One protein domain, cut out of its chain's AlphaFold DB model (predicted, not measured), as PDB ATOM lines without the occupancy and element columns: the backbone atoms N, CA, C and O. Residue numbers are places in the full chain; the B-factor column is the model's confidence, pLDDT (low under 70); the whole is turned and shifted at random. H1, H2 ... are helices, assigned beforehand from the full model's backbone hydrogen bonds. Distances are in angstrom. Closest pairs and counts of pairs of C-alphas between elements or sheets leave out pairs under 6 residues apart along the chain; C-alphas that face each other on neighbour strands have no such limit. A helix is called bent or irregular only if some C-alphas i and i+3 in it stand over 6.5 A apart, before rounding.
ATOM      1  N   ARG A 381     135.642 108.433 154.316       43.59
ATOM      2  CA  ARG A 381     135.534 107.322 153.350       43.59
ATOM      3  C   ARG A 381     134.607 106.200 153.825       43.59
ATOM      4  O   ARG A 381     134.121 105.433 152.996       43.59
ATOM      5  N   TYR A 382     134.366 106.095 155.131       44.53
ATOM      6  CA  TYR A 382     133.430 105.131 155.705       44.53
ATOM      7  C   TYR A 382     131.972 105.532 155.434       44.53
ATOM      8  O   TYR A 382     131.159 104.700 155.026       44.53
ATOM      9  N   HIS A 383     131.676 106.831 155.530       45.00
ATOM     10  CA  HIS A 383     130.360 107.397 155.226       45.00
ATOM     11  C   HIS A 383     129.973 107.224 153.748       45.00
ATOM     12  O   HIS A 383     128.817 106.931 153.449       45.00
ATOM     13  N   LEU A 384     130.942 107.283 152.825       46.69
ATOM     14  CA  LEU A 384     130.701 107.047 151.394       46.69
ATOM     15  C   LEU A 384     130.273 105.596 151.090       46.69
ATOM     16  O   LEU A 384     129.426 105.355 150.231       46.69
ATOM     17  N   GLY A 385     130.839 104.616 151.805       51.81
ATOM     18  CA  GLY A 385     130.484 103.200 151.653       51.81
ATOM     19  C   GLY A 385     129.094 102.872 152.201       51.81
ATOM     20  O   GLY A 385     128.342 102.136 151.563       51.81
ATOM     21  N   ILE A 386     128.736 103.460 153.347       54.53
ATOM     22  CA  ILE A 386     127.410 103.311 153.963       54.53
ATOM     23  C   ILE A 386     126.332 103.952 153.083       54.53
ATOM     24  O   ILE A 386     125.325 103.304 152.797       54.53
ATOM     25  N   ARG A 387     126.586 105.164 152.572       55.56
ATOM     26  CA  ARG A 387     125.681 105.872 151.656       55.56
ATOM     27  C   ARG A 387     125.364 105.034 150.413       55.56
ATOM     28  O   ARG A 387     124.197 104.854 150.079       55.56
ATOM     29  N   ASN A 388     126.381 104.447 149.777       61.12
ATOM     30  CA  ASN A 388     126.183 103.611 148.588       61.12
ATOM     31  C   ASN A 388     125.360 102.345 148.879       61.12
ATOM     32  O   ASN A 388     124.570 101.917 148.037       61.12
ATOM     33  N   PHE A 389     125.523 101.742 150.061       61.09
ATOM     34  CA  PHE A 389     124.770 100.548 150.445       61.09
ATOM     35  C   PHE A 389     123.305 100.862 150.775       61.09
ATOM     36  O   PHE A 389     122.410 100.168 150.293       61.09
ATOM     37  N   ALA A 390     123.049 101.922 151.549       63.53
ATOM     38  CA  ALA A 390     121.695 102.360 151.877       63.53
ATOM     39  C   ALA A 390     120.914 102.761 150.617       63.53
ATOM     40  O   ALA A 390     119.769 102.342 150.443       63.53
ATOM     41  N   PHE A 391     121.572 103.463 149.690       74.19
ATOM     42  CA  PHE A 391     121.024 103.802 148.380       74.19
ATOM     43  C   PHE A 391     120.670 102.554 147.549       74.19
ATOM     44  O   PHE A 391     119.547 102.423 147.058       74.19
ATOM     45  N   LEU A 392     121.586 101.580 147.452       74.62
ATOM     46  CA  LEU A 392     121.344 100.313 146.745       74.62
ATOM     47  C   LEU A 392     120.172  99.527 147.341       74.62
ATOM     48  O   LEU A 392     119.372  98.949 146.601       74.62
ATOM     49  N   HIS A 393     120.059  99.503 148.670       75.75
ATOM     50  CA  HIS A 393     118.983  98.799 149.354       75.75
ATOM     51  C   HIS A 393     117.636  99.513 149.172       75.75
ATOM     52  O   HIS A 393     116.644  98.856 148.857       75.75
ATOM     53  N   GLY A 394     117.609 100.846 149.279       75.50
ATOM     54  CA  GLY A 394     116.438 101.668 148.961       75.50
ATOM     55  C   GLY A 394     115.940 101.421 147.535       75.50
ATOM     56  O   GLY A 394     114.762 101.126 147.332       75.50
ATOM     57  N   GLY A 395     116.851 101.385 146.557       79.75
ATOM     58  CA  GLY A 395     116.510 101.097 145.162       79.75
ATOM     59  C   GLY A 395     116.007  99.675 144.925       79.75
ATOM     60  O   GLY A 395     115.075  99.461 144.150       79.75
ATOM     61  N   LEU A 396     116.559  98.681 145.623       82.44
ATOM     62  CA  LEU A 396     116.071  97.298 145.571       82.44
ATOM     63  C   LEU A 396     114.660  97.153 146.149       82.44
ATOM     64  O   LEU A 396     113.845  96.409 145.593       82.44
ATOM     65  N   VAL A 397     114.373  97.855 147.246       81.44
ATOM     66  CA  VAL A 397     113.053  97.864 147.884       81.44
ATOM     67  C   VAL A 397     112.041  98.582 146.991       81.44
ATOM     68  O   VAL A 397     111.019  97.979 146.664       81.44
ATOM     69  N   ALA A 398     112.349  99.787 146.499       81.38
ATOM     70  CA  ALA A 398     111.490 100.525 145.571       81.38
ATOM     71  C   ALA A 398     111.187  99.704 144.305       81.38
ATOM     72  O   ALA A 398     110.029  99.535 143.924       81.38
ATOM     73  N   LYS A 399     112.205  99.067 143.709       88.25
ATOM     74  CA  LYS A 399     112.050  98.208 142.522       88.25
ATOM     75  C   LYS A 399     111.157  96.983 142.752       88.25
ATOM     76  O   LYS A 399     110.574  96.481 141.788       88.25
ATOM     77  N   ARG A 400     111.094  96.466 143.985       86.19
ATOM     78  CA  ARG A 400     110.260  95.309 144.358       86.19
ATOM     79  C   ARG A 400     108.847  95.698 144.776       86.19
ATOM     80  O   ARG A 400     107.930  94.933 144.495       86.19
ATOM     81  N   LEU A 401     108.689  96.816 145.481       84.31
ATOM     82  CA  LEU A 401     107.402  97.248 146.024       84.31
ATOM     83  C   LEU A 401     106.553  97.988 144.990       84.31
ATOM     84  O   LEU A 401     105.333  97.839 144.997       84.31
ATOM     85  N   LEU A 402     107.178  98.753 144.092       83.56
ATOM     86  CA  LEU A 402     106.453  99.510 143.080       83.56
ATOM     87  C   LEU A 402     106.114  98.628 141.867       83.56
ATOM     88  O   LEU A 402     106.978  97.888 141.374       83.56
ATOM     89  N   PRO A 403     104.870  98.693 141.353       80.12
ATOM     90  CA  PRO A 403     104.478  97.951 140.162       80.12
ATOM     91  C   PRO A 403     105.325  98.386 138.961       80.12
ATOM     92  O   PRO A 403     105.665  99.556 138.810       80.12
ATOM     93  N   ALA A 404     105.670  97.439 138.087       81.06
ATOM     94  CA  ALA A 404     106.418  97.756 136.874       81.06
ATOM     95  C   ALA A 404     105.631  98.750 135.994       81.06
ATOM     96  O   ALA A 404     104.464  98.509 135.692       81.06
ATOM     97  N   GLY A 405     106.279  99.842 135.579       83.06
ATOM     98  CA  GLY A 405     105.686 100.909 134.771       83.06
ATOM     99  C   GLY A 405     106.273 102.281 135.111       83.06
ATOM    100  O   GLY A 405     107.259 102.369 135.845       83.06
ATOM    101  N   ASN A 406     105.626 103.342 134.621       75.69
ATOM    102  CA  ASN A 406     106.109 104.724 134.733       75.69
ATOM    103  C   ASN A 406     106.377 105.163 136.180       75.69
ATOM    104  O   ASN A 406     107.359 105.850 136.420       75.69
ATOM    105  N   SER A 407     105.563 104.729 137.150       76.62
ATOM    106  CA  SER A 407     105.767 105.068 138.566       76.62
ATOM    107  C   SER A 407     107.066 104.484 139.120       76.62
ATOM    108  O   SER A 407     107.785 105.157 139.849       76.62
ATOM    109  N   ARG A 408     107.412 103.244 138.747       85.88
ATOM    110  CA  ARG A 408     108.680 102.632 139.162       85.88
ATOM    111  C   ARG A 408     109.861 103.293 138.464       85.88
ATOM    112  O   ARG A 408     110.889 103.493 139.098       85.88
ATOM    113  N   ASP A 409     109.732 103.604 137.180       85.69
ATOM    114  CA  ASP A 409     110.821 104.226 136.425       85.69
ATOM    115  C   ASP A 409     111.088 105.656 136.923       85.69
ATOM    116  O   ASP A 409     112.246 106.021 137.107       85.69
ATOM    117  N   TYR A 410     110.034 106.409 137.263       84.88
ATOM    118  CA  TYR A 410     110.141 107.698 137.947       84.88
ATOM    119  C   TYR A 410     110.819 107.560 139.314       84.88
ATOM    120  O   TYR A 410     111.813 108.236 139.569       84.88
ATOM    121  N   ALA A 411     110.337 106.642 140.158       89.19
ATOM    122  CA  ALA A 411     110.904 106.423 141.484       89.19
ATOM    123  C   ALA A 411     112.392 106.056 141.421       89.19
ATOM    124  O   ALA A 411     113.183 106.519 142.229       89.19
ATOM    125  N   MET A 412     112.805 105.244 140.446       92.38
ATOM    126  CA  MET A 412     114.217 104.896 140.282       92.38
ATOM    127  C   MET A 412     115.061 106.062 139.757       92.38
ATOM    128  O   MET A 412     116.245 106.115 140.077       92.38
ATOM    129  N   ALA A 413     114.482 106.965 138.959       90.75
ATOM    130  CA  ALA A 413     115.173 108.147 138.449       90.75
ATOM    131  C   ALA A 413     115.387 109.220 139.532       90.75
ATOM    132  O   ALA A 413     116.419 109.877 139.509       90.75
ATOM    133  N   HIS A 414     114.462 109.338 140.490       87.25
ATOM    134  CA  HIS A 414     114.481 110.363 141.548       87.25
ATOM    135  C   HIS A 414     114.899 109.816 142.918       87.25
ATOM    136  O   HIS A 414     114.933 110.547 143.901       87.25
ATOM    137  N   LEU A 415     115.241 108.525 142.999       93.00
ATOM    138  CA  LEU A 415     115.626 107.866 144.247       93.00
ATOM    139  C   LEU A 415     116.771 108.585 144.965       93.00
ATOM    140  O   LEU A 415     116.779 108.610 146.190       93.00
ATOM    141  N   GLU A 416     117.758 109.099 144.228       93.00
ATOM    142  CA  GLU A 416     118.918 109.759 144.837       93.00
ATOM    143  C   GLU A 416     118.531 111.102 145.450       93.00
ATOM    144  O   GLU A 416     118.814 111.328 146.625       93.00
ATOM    145  N   ASP A 417     117.811 111.928 144.692       92.19
ATOM    146  CA  ASP A 417     117.358 113.246 145.136       92.19
ATOM    147  C   ASP A 417     116.399 113.129 146.333       92.19
ATOM    148  O   ASP A 417     116.580 113.804 147.347       92.19
ATOM    149  N   GLU A 418     115.442 112.197 146.276       91.88
ATOM    150  CA  GLU A 418     114.506 111.936 147.376       91.88
ATOM    151  C   GLU A 418     115.203 111.351 148.610       91.88
ATOM    152  O   GLU A 418     114.868 111.696 149.745       91.88
ATOM    153  N   PHE A 419     116.207 110.488 148.424       94.31
ATOM    154  CA  PHE A 419     116.998 109.970 149.541       94.31
ATOM    155  C   PHE A 419     117.780 111.096 150.227       94.31
ATOM    156  O   PHE A 419     117.793 111.159 151.456       94.31
ATOM    157  N   GLU A 420     118.411 111.994 149.462       93.75
ATOM    158  CA  GLU A 420     119.132 113.145 150.016       93.75
ATOM    159  C   GLU A 420     118.200 114.142 150.712       93.75
ATOM    160  O   GLU A 420     118.557 114.666 151.770       93.75
ATOM    161  N   ALA A 421     117.006 114.378 150.160       92.12
ATOM    162  CA  ALA A 421     115.993 115.229 150.779       92.12
ATOM    163  C   ALA A 421     115.474 114.633 152.099       92.12
ATOM    164  O   ALA A 421     115.262 115.361 153.072       92.12
ATOM    165  N   THR A 422     115.317 113.308 152.148       93.94
ATOM    166  CA  THR A 422     114.796 112.600 153.321       93.94
ATOM    167  C   THR A 422     115.859 112.404 154.414       93.94
ATOM    168  O   THR A 422     115.536 112.447 155.602       93.94
ATOM    169  N   ASP A 423     117.143 112.250 154.062       94.69
ATOM    170  CA  ASP A 423     118.262 112.172 155.018       94.69
ATOM    171  C   ASP A 423     118.665 113.562 155.544       94.69
ATOM    172  O   ASP A 423     119.793 114.031 155.364       94.69
ATOM    173  N   VAL A 424     117.747 114.234 156.246       92.56
ATOM    174  CA  VAL A 424     117.953 115.590 156.792       92.56
ATOM    175  C   VAL A 424     119.203 115.666 157.681       92.56
ATOM    176  O   VAL A 424     119.904 116.681 157.712       92.56
ATOM    177  N   ALA A 425     119.512 114.581 158.397       90.50
ATOM    178  CA  ALA A 425     120.676 114.478 159.273       90.50
ATOM    179  C   ALA A 425     121.995 114.179 158.531       90.50
ATOM    180  O   ALA A 425     123.052 114.194 159.164       90.50
ATOM    181  N   LYS A 426     121.946 113.920 157.216       92.50
ATOM    182  CA  LYS A 426     123.085 113.587 156.346       92.50
ATOM    183  C   LYS A 426     123.930 112.426 156.877       92.50
ATOM    184  O   LYS A 426     125.161 112.467 156.829       92.50
ATOM    185  N   ARG A 427     123.281 111.392 157.420       86.62
ATOM    186  CA  ARG A 427     123.961 110.221 158.002       86.62
ATOM    187  C   ARG A 427     124.424 109.219 156.942       86.62
ATOM    188  O   ARG A 427     125.265 108.369 157.233       86.62
ATOM    189  N   GLY A 428     123.872 109.291 155.733       87.69
ATOM    190  CA  GLY A 428     123.997 108.269 154.696       87.69
ATOM    191  C   GLY A 428     123.134 107.032 154.965       87.69
ATOM    192  O   GLY A 428     123.301 106.019 154.292       87.69
ATOM    193  N   VAL A 429     122.244 107.089 155.961       86.38
ATOM    194  CA  VAL A 429     121.327 106.008 156.344       86.38
ATOM    195  C   VAL A 429     120.035 106.607 156.883       86.38
ATOM    196  O   VAL A 429     120.059 107.418 157.812       86.38
ATOM    197  N   LEU A 430     118.915 106.151 156.324       87.50
ATOM    198  CA  LEU A 430     117.578 106.513 156.773       87.50
ATOM    199  C   LEU A 430     117.157 105.625 157.946       87.50
ATOM    200  O   LEU A 430     117.357 104.409 157.946       87.50
ATOM    201  N   SER A 431     116.541 106.235 158.948       88.50
ATOM    202  CA  SER A 431     115.778 105.544 159.983       88.50
ATOM    203  C   SER A 431     114.559 104.841 159.378       88.50
ATOM    204  O   SER A 431     114.209 105.035 158.214       88.50
ATOM    205  N   VAL A 432     113.872 104.016 160.171       84.38
ATOM    206  CA  VAL A 432     112.661 103.316 159.706       84.38
ATOM    207  C   VAL A 432     111.575 104.304 159.262       84.38
ATOM    208  O   VAL A 432     110.933 104.059 158.249       84.38
ATOM    209  N   MET A 433     111.399 105.417 159.982       88.12
ATOM    210  CA  MET A 433     110.408 106.443 159.628       88.12
ATOM    211  C   MET A 433     110.795 107.171 158.343       88.12
ATOM    212  O   MET A 433     110.013 107.187 157.404       88.12
ATOM    213  N   GLU A 434     112.039 107.638 158.249       90.88
ATOM    214  CA  GLU A 434     112.568 108.265 157.031       90.88
ATOM    215  C   GLU A 434     112.517 107.304 155.825       90.88
ATOM    216  O   GLU A 434     112.251 107.710 154.703       90.88
ATOM    217  N   SER A 435     112.706 105.997 156.032       87.94
ATOM    218  CA  SER A 435     112.570 105.004 154.956       87.94
ATOM    219  C   SER A 435     111.124 104.855 154.471       87.94
ATOM    220  O   SER A 435     110.903 104.578 153.293       87.94
ATOM    221  N   LEU A 436     110.139 104.997 155.366       83.56
ATOM    222  CA  LEU A 436     108.723 104.993 154.999       83.56
ATOM    223  C   LEU A 436     108.344 106.276 154.261       83.56
ATOM    224  O   LEU A 436     107.648 106.179 153.256       83.56
ATOM    225  N   ASP A 437     108.849 107.424 154.710       86.88
ATOM    226  CA  ASP A 437     108.642 108.714 154.048       86.88
ATOM    227  C   ASP A 437     109.240 108.694 152.635       86.88
ATOM    228  O   ASP A 437     108.544 108.993 151.668       86.88
ATOM    229  N   LEU A 438     110.474 108.189 152.482       90.75
ATOM    230  CA  LEU A 438     111.093 107.974 151.171       90.75
ATOM    231  C   LEU A 438     110.218 107.079 150.282       90.75
ATOM    232  O   LEU A 438     109.967 107.395 149.123       90.75
ATOM    233  N   LEU A 439     109.741 105.943 150.801       87.19
ATOM    234  CA  LEU A 439     108.885 105.045 150.024       87.19
ATOM    235  C   LEU A 439     107.548 105.687 149.659       87.19
ATOM    236  O   LEU A 439     107.035 105.403 148.581       87.19
ATOM    237  N   GLN A 440     106.986 106.520 150.530       87.31
ATOM    238  CA  GLN A 440     105.752 107.245 150.267       87.31
ATOM    239  C   GLN A 440     105.954 108.289 149.163       87.31
ATOM    240  O   GLN A 440     105.169 108.289 148.215       87.31
ATOM    241  N   ASN A 441     107.021 109.087 149.229       85.69
ATOM    242  CA  ASN A 441     107.360 110.074 148.199       85.69
ATOM    243  C   ASN A 441     107.595 109.402 146.840       85.69
ATOM    244  O   ASN A 441     107.060 109.819 145.819       85.69
ATOM    245  N   LEU A 442     108.313 108.275 146.830       88.12
ATOM    246  CA  LEU A 442     108.562 107.502 145.611       88.12
ATOM    247  C   LEU A 442     107.314 106.782 145.078       88.12
ATOM    248  O   LEU A 442     107.209 106.525 143.877       88.12
ATOM    249  N   ALA A 443     106.382 106.400 145.954       85.19
ATOM    250  CA  ALA A 443     105.149 105.714 145.569       85.19
ATOM    251  C   ALA A 443     104.057 106.671 145.081       85.19
ATOM    252  O   ALA A 443     103.206 106.258 144.290       85.19
ATOM    253  N   VAL A 444     104.077 107.920 145.547       83.25
ATOM    254  CA  VAL A 444     103.097 108.956 145.217       83.25
ATOM    255  C   VAL A 444     103.828 110.115 144.537       83.25
ATOM    256  O   VAL A 444     103.974 111.178 145.127       83.25
TER     257      VAL A 444
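This is residues 381 to 444 of the 618 residues of the protein "EF-hand domain-containing protein" of Symbiodinium microadriaticum (UniProt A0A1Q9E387). Three helices fold back and forth in two successive hairpins, with the long helix H1 making the longest axis, H2 turning back along part of it, and H3 turning back again on H2. The three helix centres make a triangle; H2 has a kink of 61 degrees near residue 416, and H1 touches H2 with residues 391 to 399 alone and H3 with residues 394 to 398 alone. The printed part has 64 residues with three named helices, in the order H1, H2, H3 along the chain, and no named strand; its class is all helix. The whole is compact, with a radius of gyration of the C-alphas of 11.3 A, yet elongated in outline, spanning 35 by 19 by 17 A.

H1, residues 381 to 401, touches H2, residues 406 to 422, with its residues 391 to 399 alone. The closest C-alphas of the two are those of Lys 399 and Arg 408, 6.5 A apart. Their lines stand at a shallow tilt of 32 degrees, only just short of steep, and they run opposite ways; H1 and H2 are a helical hairpin. H2 is irregular, with the C-alphas of Ala 413 and Glu 416 7.6 A apart, and its line is a rough one; it has a kink of 61 degrees near residue 416. H2 touches H3, residues 432 to 443, with 15 pairs of C-alphas within 8 A. The closest C-alphas are those of Ala 411 and Leu 442, 4.9 A apart. These two helices run opposite ways at a steep tilt of 38 degrees, only just past shallow, and are also a helical hairpin. H1 and H3 only just touch, with 3 pairs of C-alphas within 8 A, and H1 does so with residues 394 to 398 alone. Their closest C-alphas are those of Ala 398 and Leu 439, 6.9 A apart, and they run the same way at a steep tilt of 52 degrees. Of the three touching pairs, 1 is at a shallow tilt: the helix packing is mostly crossed, but only just. In the backbones, every O i to N i+4 pair of H3 is within hydrogen-bond range, as are 16 of 17 in H1 and 11 of 13 in H2.

H1 begins at C-alpha 381, at (135.534, 107.322, 153.350), and ends at residue 401, with 30.8 A from its first to its last C-alpha. It is the longest helix, with 21 residues. After a tight link of 4 residues, H2 begins at C-alpha 406, at (106.109, 104.724, 134.733), and runs to residue 422, 22.0 A from first to last C-alpha. A short link of 9 residues leads to H3, which begins at residue 432 and ends at C-alpha 443, at (105.149, 105.714, 145.569), 16.2 A from first to last C-alpha.

The two C-alphas farthest apart are those of Arg 381 and Gly 405, at 35.7 A. The first and last printed C-alphas, those of Arg 381 and Val 444, are 33.5 A apart. The printed part runs from residue 381 to 444 with no cut, and neither of its two links is long. The mean pLDDT of the printed part is 81.1. It is under 70 at residues 381 to 390, which belong to H1; the mean is 67 over H1, 89 over H2 and 87 over H3.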